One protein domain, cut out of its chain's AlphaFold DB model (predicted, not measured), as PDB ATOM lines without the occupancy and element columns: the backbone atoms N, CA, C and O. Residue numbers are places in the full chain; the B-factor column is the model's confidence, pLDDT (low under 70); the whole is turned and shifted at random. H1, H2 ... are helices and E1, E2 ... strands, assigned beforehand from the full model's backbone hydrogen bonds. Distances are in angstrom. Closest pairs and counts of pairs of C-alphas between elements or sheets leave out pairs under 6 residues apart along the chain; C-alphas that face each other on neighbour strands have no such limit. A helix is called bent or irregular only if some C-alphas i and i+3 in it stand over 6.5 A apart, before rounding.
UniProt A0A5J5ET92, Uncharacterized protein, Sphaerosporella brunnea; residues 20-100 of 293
ATOM      1  N   ALA A  20      10.691  15.977  -7.929       85.44
ATOM      2  CA  ALA A  20      12.145  15.869  -7.780       85.44
ATOM      3  C   ALA A  20      12.918  17.042  -8.422       85.44
ATOM      4  O   ALA A  20      13.995  17.409  -7.957       85.44
ATOM      5  N   SER A  21      12.351  17.678  -9.449       87.62
ATOM      6  CA  SER A  21      12.947  18.803 -10.175       87.62
ATOM      7  C   SER A  21      12.597  20.170  -9.585       87.62
ATOM      8  O   SER A  21      13.160  21.166 -10.034       87.62
ATOM      9  N   THR A  22      11.731  20.245  -8.565       84.81
ATOM     10  CA  THR A  22      11.284  21.520  -7.965       84.81
ATOM     11  C   THR A  22      12.459  22.379  -7.523       84.81
ATOM     12  O   THR A  22      12.537  23.550  -7.880       84.81
ATOM     13  N   ARG A  23      13.414  21.795  -6.790       82.12
ATOM     14  CA  ARG A  23      14.590  22.523  -6.299       82.12
ATOM     15  C   ARG A  23      15.403  23.109  -7.451       82.12
ATOM     16  O   ARG A  23      15.788  24.271  -7.398       82.12
ATOM     17  N   ARG A  24      15.639  22.314  -8.500       83.88
ATOM     18  CA  ARG A  24      16.379  22.752  -9.688       83.88
ATOM     19  C   ARG A  24      15.631  23.863 -10.421       83.88
ATOM     20  O   ARG A  24      16.246  24.850 -10.790       83.88
ATOM     21  N   HIS A  25      14.318  23.731 -10.582       87.06
ATOM     22  CA  HIS A  25      13.487  24.762 -11.192       87.06
ATOM     23  C   HIS A  25      13.513  26.074 -10.393       87.06
ATOM     24  O   HIS A  25      13.708  27.128 -10.981       87.06
ATOM     25  N   MET A  26      13.371  26.018  -9.066       85.19
ATOM     26  CA  MET A  26      13.381  27.210  -8.206       85.19
ATOM     27  C   MET A  26      14.738  27.913  -8.195       85.19
ATOM     28  O   MET A  26      14.788  29.140  -8.229       85.19
ATOM     29  N   LEU A  27      15.828  27.142  -8.192       78.75
ATOM     30  CA  LEU A  27      17.180  27.688  -8.262       78.75
ATOM     31  C   LEU A  27      17.491  28.294  -9.624       78.75
ATOM     32  O   LEU A  27      18.185  29.298  -9.666       78.75
ATOM     33  N   LEU A  28      17.019  27.681 -10.711       79.25
ATOM     34  CA  LEU A  28      17.216  28.218 -12.049       79.25
ATOM     35  C   LEU A  28      16.300  29.422 -12.243       79.25
ATOM     36  O   LEU A  28      16.768  30.541 -12.257       79.25
ATOM     37  N   ILE A  29      14.991  29.218 -12.298       82.19
ATOM     38  CA  ILE A  29      14.047  30.220 -12.797       82.19
ATOM     39  C   ILE A  29      13.788  31.358 -11.808       82.19
ATOM     40  O   ILE A  29      13.620  32.488 -12.239       82.19
ATOM     41  N   HIS A  30      13.752  31.082 -10.502       82.00
ATOM     42  CA  HIS A  30      13.225  32.042  -9.519       82.00
ATOM     43  C   HIS A  30      14.290  32.720  -8.664       82.00
ATOM     44  O   HIS A  30      13.935  33.533  -7.812       82.00
ATOM     45  N   HIS A  31      15.562  32.340  -8.823       78.19
ATOM     46  CA  HIS A  31      16.684  32.845  -8.023       78.19
ATOM     47  C   HIS A  31      16.394  32.838  -6.502       78.19
ATOM     48  O   HIS A  31      16.683  33.778  -5.769       78.19
ATOM     49  N   ASN A  32      15.780  31.755  -6.004       78.06
ATOM     50  CA  ASN A  32      15.495  31.581  -4.573       78.06
ATOM     51  C   ASN A  32      16.161  30.320  -4.012       78.06
ATOM     52  O   ASN A  32      16.241  29.286  -4.681       78.06
ATOM     53  N   TYR A  33      16.548  30.376  -2.740       78.69
ATOM     54  CA  TYR A  33      17.094  29.260  -1.973       78.69
ATOM     55  C   TYR A  33      16.054  28.673  -1.015       78.69
ATOM     56  O   TYR A  33      15.275  29.416  -0.439       78.69
ATOM     57  N   PHE A  34      16.035  27.355  -0.796       80.38
ATOM     58  CA  PHE A  34      15.119  26.756   0.183       80.38
ATOM     59  C   PHE A  34      15.680  26.838   1.605       80.38
ATOM     60  O   PHE A  34      16.648  26.157   1.936       80.38
ATOM     61  N   CYS A  35      15.046  27.627   2.465       81.12
ATOM     62  CA  CYS A  35      15.334  27.641   3.885       81.12
ATOM     63  C   CYS A  35      14.569  26.517   4.602       81.12
ATOM     64  O   CYS A  35      13.339  26.475   4.575       81.12
ATOM     65  N   HIS A  36      15.299  25.643   5.301       78.12
ATOM     66  CA  HIS A  36      14.694  24.594   6.124       78.12
ATOM     67  C   HIS A  36      13.986  25.148   7.365       78.12
ATOM     68  O   HIS A  36      12.877  24.712   7.655       78.12
ATOM     69  N   SER A  37      14.577  26.130   8.052       79.75
ATOM     70  CA  SER A  37      13.990  26.740   9.254       79.75
ATOM     71  C   SER A  37      12.662  27.445   8.963       79.75
ATOM     72  O   SER A  37      11.710  27.303   9.718       79.75
ATOM     73  N   ALA A  38      12.574  28.151   7.834       80.00
ATOM     74  CA  ALA A  38      11.368  28.847   7.389       80.00
ATOM     75  C   ALA A  38      10.430  27.964   6.545       80.00
ATOM     76  O   ALA A  38       9.403  28.448   6.071       80.00
ATOM     77  N   GLY A  39      10.812  26.711   6.260       79.56
ATOM     78  CA  GLY A  39      10.055  25.792   5.401       79.56
ATOM     79  C   GLY A  39       9.724  26.337   4.004       79.56
ATOM     80  O   GLY A  39       8.748  25.905   3.387       79.56
ATOM     81  N   SER A  40      10.482  27.312   3.500       81.50
ATOM     82  CA  SER A  40      10.100  28.123   2.339       81.50
ATOM     83  C   SER A  40      11.301  28.590   1.518       81.50
ATOM     84  O   SER A  40      12.450  28.525   1.950       81.50
ATOM     85  N   TYR A  41      11.040  29.030   0.283       80.75
ATOM     86  CA  TYR A  41      12.066  29.591  -0.593       80.75
ATOM     87  C   TYR A  41      12.271  31.085  -0.292       80.75
ATOM     88  O   TYR A  41      11.316  31.860  -0.346       80.75
ATOM     89  N   VAL A  42      13.512  31.481  -0.017       81.00
ATOM     90  CA  VAL A  42      13.948  32.847   0.299       81.00
ATOM     91  C   VAL A  42      14.818  33.427  -0.826       81.00
ATOM     92  O   VAL A  42      15.536  32.668  -1.484       81.00
ATOM     93  N   PRO A  43      14.761  34.746  -1.079       80.56
ATOM     94  CA  PRO A  43      15.577  35.390  -2.103       80.56
ATOM     95  C   PRO A  43      17.063  35.386  -1.728       80.56
ATOM     96  O   PRO A  43      17.430  35.400  -0.548       80.56
ATOM     97  N   VAL A  44      17.914  35.380  -2.752       81.69
ATOM     98  CA  VAL A  44      19.366  35.535  -2.613       81.69
ATOM     99  C   VAL A  44      19.739  36.970  -2.982       81.69
ATOM    100  O   VAL A  44      19.409  37.438  -4.067       81.69
ATOM    101  N   GLN A  45      20.422  37.666  -2.078       83.94
ATOM    102  CA  GLN A  45      21.035  38.972  -2.315       83.94
ATOM    103  C   GLN A  45      22.538  38.810  -2.576       83.94
ATOM    104  O   GLN A  45      23.101  37.731  -2.395       83.94
ATOM    105  N   TYR A  46      23.190  39.872  -3.040       81.69
ATOM    106  CA  TYR A  46      24.632  39.886  -3.265       81.69
ATOM    107  C   TYR A  46      25.248  41.076  -2.548       81.69
ATOM    108  O   TYR A  46      24.897  42.217  -2.837       81.69
ATOM    109  N   GLU A  47      26.197  40.801  -1.660       83.50
ATOM    110  CA  GLU A  47      26.975  41.808  -0.945       83.50
ATOM    111  C   GLU A  47      28.455  41.546  -1.214       83.50
ATOM    112  O   GLU A  47      28.938  40.423  -1.066       83.50
ATOM    113  N   ASN A  48      29.187  42.569  -1.661       85.31
ATOM    114  CA  ASN A  48      30.617  42.467  -1.982       85.31
ATOM    115  C   ASN A  48      30.957  41.331  -2.972       85.31
ATOM    116  O   ASN A  48      31.996  40.684  -2.871       85.31
ATOM    117  N   GLY A  49      30.059  41.063  -3.927       78.56
ATOM    118  CA  GLY A  49      30.213  39.993  -4.917       78.56
ATOM    119  C   GLY A  49      29.954  38.582  -4.381       78.56
ATOM    120  O   GLY A  49      29.958  37.636  -5.168       78.56
ATOM    121  N   GLN A  50      29.677  38.440  -3.085       78.94
ATOM    122  CA  GLN A  50      29.313  37.185  -2.453       78.94
ATOM    123  C   GLN A  50      27.797  37.089  -2.319       78.94
ATOM    124  O   GLN A  50      27.109  38.057  -2.000       78.94
ATOM    125  N   ALA A  51      27.258  35.907  -2.590       79.69
ATOM    126  CA  ALA A  51      25.845  35.655  -2.393       79.69
ATOM    127  C   ALA A  51      25.535  35.611  -0.885       79.69
ATOM    128  O   ALA A  51      26.153  34.853  -0.136       79.69
ATOM    129  N   VAL A  52      24.568  36.413  -0.454       80.38
ATOM    130  CA  VAL A  52      24.050  36.468   0.912       80.38
ATOM    131  C   VAL A  52      22.586  36.070   0.853       80.38
ATOM    132  O   VAL A  52      21.791  36.623   0.098       80.38
ATOM    133  N   HIS A  53      22.208  35.053   1.612       77.44
ATOM    134  CA  HIS A  53      20.812  34.654   1.694       77.44
ATOM    135  C   HIS A  53      20.109  35.544   2.729       77.44
ATOM    136  O   HIS A  53      20.652  35.798   3.802       77.44
ATOM    137  N   VAL A  54      18.887  35.987   2.442       76.50
ATOM    138  CA  VAL A  54      18.097  36.765   3.407       76.50
ATOM    139  C   VAL A  54      17.178  35.799   4.144       76.50
ATOM    140  O   VAL A  54      16.090  35.471   3.670       76.50
ATOM    141  N   CYS A  55      17.661  35.260   5.265       80.12
ATOM    142  CA  CYS A  55      16.887  34.399   6.160       80.12
ATOM    143  C   CYS A  55      16.877  35.008   7.560       80.12
ATOM    144  O   CYS A  55      17.923  35.061   8.206       80.12
ATOM    145  N   ASP A  56      15.698  35.370   8.068       78.50
ATOM    146  CA  ASP A  56      15.548  35.918   9.426       78.50
ATOM    147  C   ASP A  56      16.021  34.930  10.508       78.50
ATOM    148  O   ASP A  56      16.455  35.318  11.589       78.50
ATOM    149  N   PHE A  57      16.019  33.631  10.188       77.50
ATOM    150  CA  PHE A  57      16.424  32.555  11.091       77.50
ATOM    151  C   PHE A  57      17.934  32.236  11.067       77.50
ATOM    152  O   PHE A  57      18.323  31.179  11.562       77.50
ATOM    153  N   LYS A  58      18.790  33.108  10.497       71.12
ATOM    154  CA  LYS A  58      20.269  32.946  10.435       71.12
ATOM    155  C   LYS A  58      20.710  31.556   9.960       71.12
ATOM    156  O   LYS A  58      21.519  30.863  10.570       71.12
ATOM    157  N   CYS A  59      20.104  31.132   8.869       73.56
ATOM    158  CA  CYS A  59      20.192  29.788   8.331       73.56
ATOM    159  C   CYS A  59      21.573  29.593   7.689       73.56
ATOM    160  O   CYS A  59      21.893  30.312   6.758       73.56
ATOM    161  N   GLU A  60      22.398  28.621   8.089       60.91
ATOM    162  CA  GLU A  60      23.617  28.292   7.319       60.91
ATOM    163  C   GLU A  60      23.249  27.549   6.023       60.91
ATOM    164  O   GLU A  60      23.502  26.360   5.823       60.91
ATOM    165  N   SER A  61      22.567  28.242   5.118       58.56
ATOM    166  CA  SER A  61      22.243  27.726   3.802       58.56
ATOM    167  C   SER A  61      23.469  27.791   2.905       58.56
ATOM    168  O   SER A  61      23.924  28.871   2.532       58.56
ATOM    169  N   LYS A  62      23.979  26.621   2.504       61.25
ATOM    170  CA  LYS A  62      24.988  26.512   1.445       61.25
ATOM    171  C   LYS A  62      24.370  26.976   0.137       61.25
ATOM    172  O   LYS A  62      23.604  26.222  -0.471       61.25
ATOM    173  N   ILE A  63      24.681  28.198  -0.277       64.75
ATOM    174  CA  ILE A  63      24.341  28.701  -1.606       64.75
ATOM    175  C   ILE A  63      25.021  27.765  -2.603       64.75
ATOM    176  O   ILE A  63      26.218  27.511  -2.504       64.75
ATOM    177  N   GLY A  64      24.224  27.150  -3.477       61.41
ATOM    178  CA  GLY A  64      24.750  26.173  -4.423       61.41
ATOM    179  C   GLY A  64      25.786  26.814  -5.345       61.41
ATOM    180  O   GLY A  64      25.661  27.989  -5.687       61.41
ATOM    181  N   ASP A  65      26.754  26.017  -5.796       60.16
ATOM    182  CA  ASP A  65      27.912  26.451  -6.596       60.16
ATOM    183  C   ASP A  65      27.547  27.243  -7.869       60.16
ATOM    184  O   ASP A  65      28.376  27.946  -8.437       60.16
ATOM    185  N   GLN A  66      26.292  27.149  -8.316       58.25
ATOM    186  CA  GLN A  66      25.782  27.808  -9.520       58.25
ATOM    187  C   GLN A  66      25.512  29.312  -9.347       58.25
ATOM    188  O   GLN A  66      25.341  30.001 -10.347       58.25
ATOM    189  N   TRP A  67      25.489  29.832  -8.115       66.19
ATOM    190  CA  TRP A  67      25.116  31.227  -7.829       66.19
ATOM    191  C   TRP A  67      26.134  31.968  -6.966       66.19
ATOM    192  O   TRP A  67      25.772  32.847  -6.189       66.19
ATOM    193  N   THR A  68      27.412  31.626  -7.110       66.06
ATOM    194  CA  THR A  68      28.508  32.221  -6.333       66.06
ATOM    195  C   THR A  68      28.802  33.674  -6.695       66.06
ATOM    196  O   THR A  68      29.408  34.370  -5.889       66.06
ATOM    197  N   THR A  69      28.361  34.150  -7.867       73.56
ATOM    198  CA  THR A  69      28.669  35.497  -8.363       73.56
ATOM    199  C   THR A  69      27.417  36.281  -8.749       73.56
ATOM    200  O   THR A  69      26.494  35.758  -9.379       73.56
ATOM    201  N   GLN A  70      27.417  37.572  -8.410       79.12
ATOM    202  CA  GLN A  70      26.355  38.512  -8.778       79.12
ATOM    203  C   GLN A  70      26.194  38.625 -10.300       79.12
ATOM    204  O   GLN A  70      25.079  38.677 -10.808       79.12
ATOM    205  N   SER A  71      27.303  38.614 -11.046       78.75
ATOM    206  CA  SER A  71      27.293  38.695 -12.510       78.75
ATOM    207  C   SER A  71      26.587  37.500 -13.159       78.75
ATOM    208  O   SER A  71      25.823  37.688 -14.111       78.75
ATOM    209  N   GLY A  72      26.780  36.287 -12.627       76.19
ATOM    210  CA  GLY A  72      26.067  35.088 -13.074       76.19
ATOM    211  C   GLY A  72      24.558  35.202 -12.856       76.19
ATOM    212  O   GLY A  72      23.782  34.937 -13.776       76.19
ATOM    213  N   ALA A  73      24.142  35.679 -11.679       75.06
ATOM    214  CA  ALA A  73      22.736  35.943 -11.361       75.06
ATOM    215  C   ALA A  73      22.097  36.987 -12.270       75.06
ATOM    216  O   ALA A  73      21.055  36.710 -12.863       75.06
ATOM    217  N   SER A  74      22.740  38.139 -12.451       77.88
ATOM    218  CA  SER A  74      22.222  39.199 -13.319       77.88
ATOM    219  C   SER A  74      22.102  38.741 -14.774       77.88
ATOM    220  O   SER A  74      21.092  39.004 -15.425       77.88
ATOM    221  N   THR A  75      23.097  38.004 -15.282       79.19
ATOM    222  CA  THR A  75      23.067  37.445 -16.646       79.19
ATOM    223  C   THR A  75      21.905  36.471 -16.814       79.19
ATOM    224  O   THR A  75      21.214  36.478 -17.834       79.19
ATOM    225  N   HIS A  76      21.653  35.645 -15.800       76.81
ATOM    226  CA  HIS A  76      20.534  34.723 -15.834       76.81
ATOM    227  C   HIS A  76      19.183  35.436 -15.753       76.81
ATOM    228  O   HIS A  76      18.322  35.158 -16.583       76.81
ATOM    229  N   GLN A  77      18.996  36.372 -14.817       75.62
ATOM    230  CA  GLN A  77      17.772  37.180 -14.729       75.62
ATOM    231  C   GLN A  77      17.484  37.882 -16.063       75.62
ATOM    232  O   GLN A  77      16.358  37.858 -16.553       75.62
ATOM    233  N   ALA A  78      18.514  38.425 -16.720       78.12
ATOM    234  CA  ALA A  78      18.377  39.003 -18.054       78.12
ATOM    235  C   ALA A  78      17.921  37.970 -19.103       78.12
ATOM    236  O   ALA A  78      17.084  38.284 -19.948       78.12
ATOM    237  N   CYS A  79      18.424  36.734 -19.048       77.50
ATOM    238  CA  CYS A  79      18.004  35.649 -19.939       77.50
ATOM    239  C   CYS A  79      16.539  35.245 -19.714       77.50
ATOM    240  O   CYS A  79      15.777  35.115 -20.673       77.50
ATOM    241  N   VAL A  80      16.120  35.090 -18.456       74.69
ATOM    242  CA  VAL A  80      14.732  34.750 -18.103       74.69
ATOM    243  C   VAL A  80      13.780  35.864 -18.542       74.69
ATOM    244  O   VAL A  80      12.782  35.575 -19.207       74.69
ATOM    245  N   ARG A  81      14.133  37.131 -18.281       78.38
ATOM    246  CA  ARG A  81      13.382  38.305 -18.755       78.38
ATOM    247  C   ARG A  81      13.292  38.367 -20.276       78.38
ATOM    248  O   ARG A  81      12.208  38.550 -20.820       78.38
ATOM    249  N   LYS A  82      14.405  38.146 -20.985       77.75
ATOM    250  CA  LYS A  82      14.435  38.137 -22.458       77.75
ATOM    251  C   LYS A  82      13.521  37.064 -23.053       77.75
ATOM    252  O   LYS A  82      12.928  37.284 -24.102       77.75
ATOM    253  N   ASN A  83      13.388  35.923 -22.382       77.62
ATOM    254  CA  ASN A  83      12.501  34.841 -22.807       77.62
ATOM    255  C   ASN A  83      11.031  35.071 -22.406       77.62
ATOM    256  O   ASN A  83      10.209  34.180 -22.607       77.62
ATOM    257  N   GLY A  84      10.697  36.230 -21.820       77.56
ATOM    258  CA  GLY A  84       9.351  36.559 -21.340       77.56
ATOM    259  C   GLY A  84       8.898  35.704 -20.158       77.56
ATOM    260  O   GLY A  84       7.717  35.689 -19.827       77.56
ATOM    261  N   LEU A  85       9.823  34.970 -19.537       71.62
ATOM    262  CA  LEU A  85       9.515  34.103 -18.409       71.62
ATOM    263  C   LEU A  85       9.409  34.902 -17.112       71.62
ATOM    264  O   LEU A  85       8.788  34.416 -16.187       71.62
ATOM    265  N   GLU A  86       9.972  36.106 -17.032       71.00
ATOM    266  CA  GLU A  86       9.985  36.942 -15.829       71.00
ATOM    267  C   GLU A  86       9.839  38.416 -16.234       71.00
ATOM    268  O   GLU A  86      10.430  38.845 -17.223       71.00
ATOM    269  N   SER A  87       9.037  39.189 -15.500       73.50
ATOM    270  CA  SER A  87       8.836  40.627 -15.734       73.50
ATOM    271  C   SER A  87       8.957  41.388 -14.418       73.50
ATOM    272  O   SER A  87       8.886  40.792 -13.338       73.50
ATOM    273  N   ASP A  88       9.147  42.702 -14.490       71.19
ATOM    274  CA  ASP A  88       9.261  43.529 -13.287       71.19
ATOM    275  C   ASP A  88       7.924  43.603 -12.531       71.19
ATOM    276  O   ASP A  88       7.903  43.582 -11.299       71.19
ATOM    277  N   GLU A  89       6.795  43.547 -13.240       74.12
ATOM    278  CA  GLU A  89       5.458  43.433 -12.647       74.12
ATOM    279  C   GLU A  89       5.297  42.134 -11.848       74.12
ATOM    280  O   GLU A  89       4.716  42.149 -10.759       74.12
ATOM    281  N   ASN A  90       5.856  41.026 -12.350       67.81
ATOM    282  CA  ASN A  90       5.816  39.720 -11.688       67.81
ATOM    283  C   ASN A  90       6.608  39.716 -10.369       67.81
ATOM    284  O   ASN A  90       6.207  39.065  -9.397       67.81
ATOM    285  N   HIS A  91       7.716  40.462 -10.315       63.66
ATOM    286  CA  HIS A  91       8.484  40.679  -9.083       63.66
ATOM    287  C   HIS A  91       7.760  41.603  -8.112       63.66
ATOM    288  O   HIS A  91       7.663  41.290  -6.925       63.66
ATOM    289  N   ALA A  92       7.186  42.697  -8.615       66.50
ATOM    290  CA  ALA A  92       6.413  43.623  -7.796       66.50
ATOM    291  C   ALA A  92       5.182  42.945  -7.165       66.50
ATOM    292  O   ALA A  92       4.858  43.212  -6.010       66.50
ATOM    293  N   GLU A  93       4.508  42.032  -7.876       66.25
ATOM    294  CA  GLU A  93       3.400  41.244  -7.318       66.25
ATOM    295  C   GLU A  93       3.864  40.335  -6.170       66.25
ATOM    296  O   GLU A  93       3.204  40.276  -5.131       66.25
ATOM    297  N   LYS A  94       5.012  39.662  -6.315       64.25
ATOM    298  CA  LYS A  94       5.589  38.829  -5.248       64.25
ATOM    299  C   LYS A  94       5.904  39.656  -4.003       64.25
ATOM    300  O   LYS A  94       5.589  39.216  -2.898       64.25
ATOM    301  N   GLU A  95       6.497  40.834  -4.179       61.78
ATOM    302  CA  GLU A  95       6.850  41.708  -3.061       61.78
ATOM    303  C   GLU A  95       5.601  42.243  -2.351       61.78
ATOM    304  O   GLU A  95       5.535  42.233  -1.123       61.78
ATOM    305  N   ARG A  96       4.549  42.602  -3.098       68.38
ATOM    306  CA  ARG A  96       3.245  42.949  -2.506       68.38
ATOM    307  C   ARG A  96       2.653  41.782  -1.717       68.38
ATOM    308  O   ARG A  96       2.224  41.979  -0.588       68.38
ATOM    309  N   ASN A  97       2.690  40.569  -2.268       62.22
ATOM    310  CA  ASN A  97       2.161  39.374  -1.605       62.22
ATOM    311  C   ASN A  97       2.961  38.968  -0.355       62.22
ATOM    312  O   ASN A  97       2.401  38.331   0.531       62.22
ATOM    313  N   ARG A  98       4.246  39.338  -0.255       61.25
ATOM    314  CA  ARG A  98       5.045  39.172   0.972       61.25
ATOM    315  C   ARG A  98       4.611  40.111   2.094       61.25
ATOM    316  O   ARG A  98       4.647  39.714   3.252       61.25
ATOM    317  N   HIS A  99       4.207  41.330   1.747       54.78
ATOM    318  CA  HIS A  99       3.768  42.344   2.707       54.78
ATOM    319  C   HIS A  99       2.295  42.222   3.100       54.78
ATOM    320  O   HIS A  99       1.860  42.889   4.039       54.78
ATOM    321  N   VAL A 100       1.525  41.355   2.433       49.53
ATOM    322  CA  VAL A 100       0.229  40.924   2.959       49.53
ATOM    323  C   VAL A 100       0.509  40.019   4.153       49.53
ATOM    324  O   VAL A 100       0.626  38.800   4.038       49.53
TER     325      VAL A 100
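Overview. This is residues 20 to 100 of the 293 residues of an uncharacterized protein of Sphaerosporella brunnea (UniProt A0A5J5ET92). A small, staggered sheet of three strands, whose long strand E2 pairs with E1 along one part and with E3 along another, has H1 over E1, while H2 meets the sheet only with its first residues and runs away from it. After H2 the printed part turns into H3, whose residues 92 to 99 stick out free together with residue 100, and a wide loop of residues 54 to 69 joins E3 to H2. The 81 printed residues hold three named helices and three named strands, in the order H1 E1 E2 E3 H2 H3, in the mixed class of helices and strands. The sheet order is E1 - E2 - E3, antiparallel throughout, a meander in which each strand is the antiparallel neighbour of the one before. The whole is compact, with a radius of gyration of the C-alphas of 12.8 A and spans of 33 by 31 by 31 A.

Along the chain. E2 is residues 40 to 47, 22.0 A from first to last C-alpha, beginning at C-alpha 40 at (10.100, 28.123, 2.339). E1 is residues 32 to 35, 9.3 A long, and E3 is residues 50 to 53, 9.8 A long. H1 is residues 20 to 29, 15.3 A long, and begins at C-alpha 20 at (12.145, 15.869, -7.780). H1 is irregular: C-alphas 20 and 23 are 7.2 A apart. H2 is residues 70 to 82, 18.1 A long. H3 is residues 88 to 99, 17.0 A long, and ends at C-alpha 99 at (3.768, 42.344, 2.707).

Arrangement. E1 and E2 form a hairpin, antiparallel at 120 degrees, with N 33 and O 42 within hydrogen-bond range at 2.8 A. E2 and E3 form another hairpin, antiparallel at 150 degrees, with N 45 and O 52 within hydrogen-bond range at 2.8 A. E1 and E3 are the edge strands. H1 is on the sheet and over E1; their closest C-alphas are those of Met 26 and Asn 32, 6.1 A apart. H2 only grazes the sheet, with residues 70 to 73; the closest C-alphas of E2 and H2 are those of Tyr 46 and Gln 70, 5.9 A apart. H1 and H2 are close but not clearly touching, about perpendicular at 85 degrees, with the C-alphas of Ile 29 and Val 80 closest at 7.0 A. H3 is not on the sheet and is apart from H1 and H2. Every O i to N i+4 pair is within hydrogen-bond range in H2 and H3, against 5 of 6 in H1.

Size, cuts and confidence. The C-alphas farthest apart, those of Phe 57 and Asn 83, are 34.2 A apart. The printed part has no cut. The link from E3 to H2, 16 residues, is long; the others are tight. The mean pLDDT of the printed part is 74.9, and residues 60 to 68 and 90 to 100 of this model are under 70.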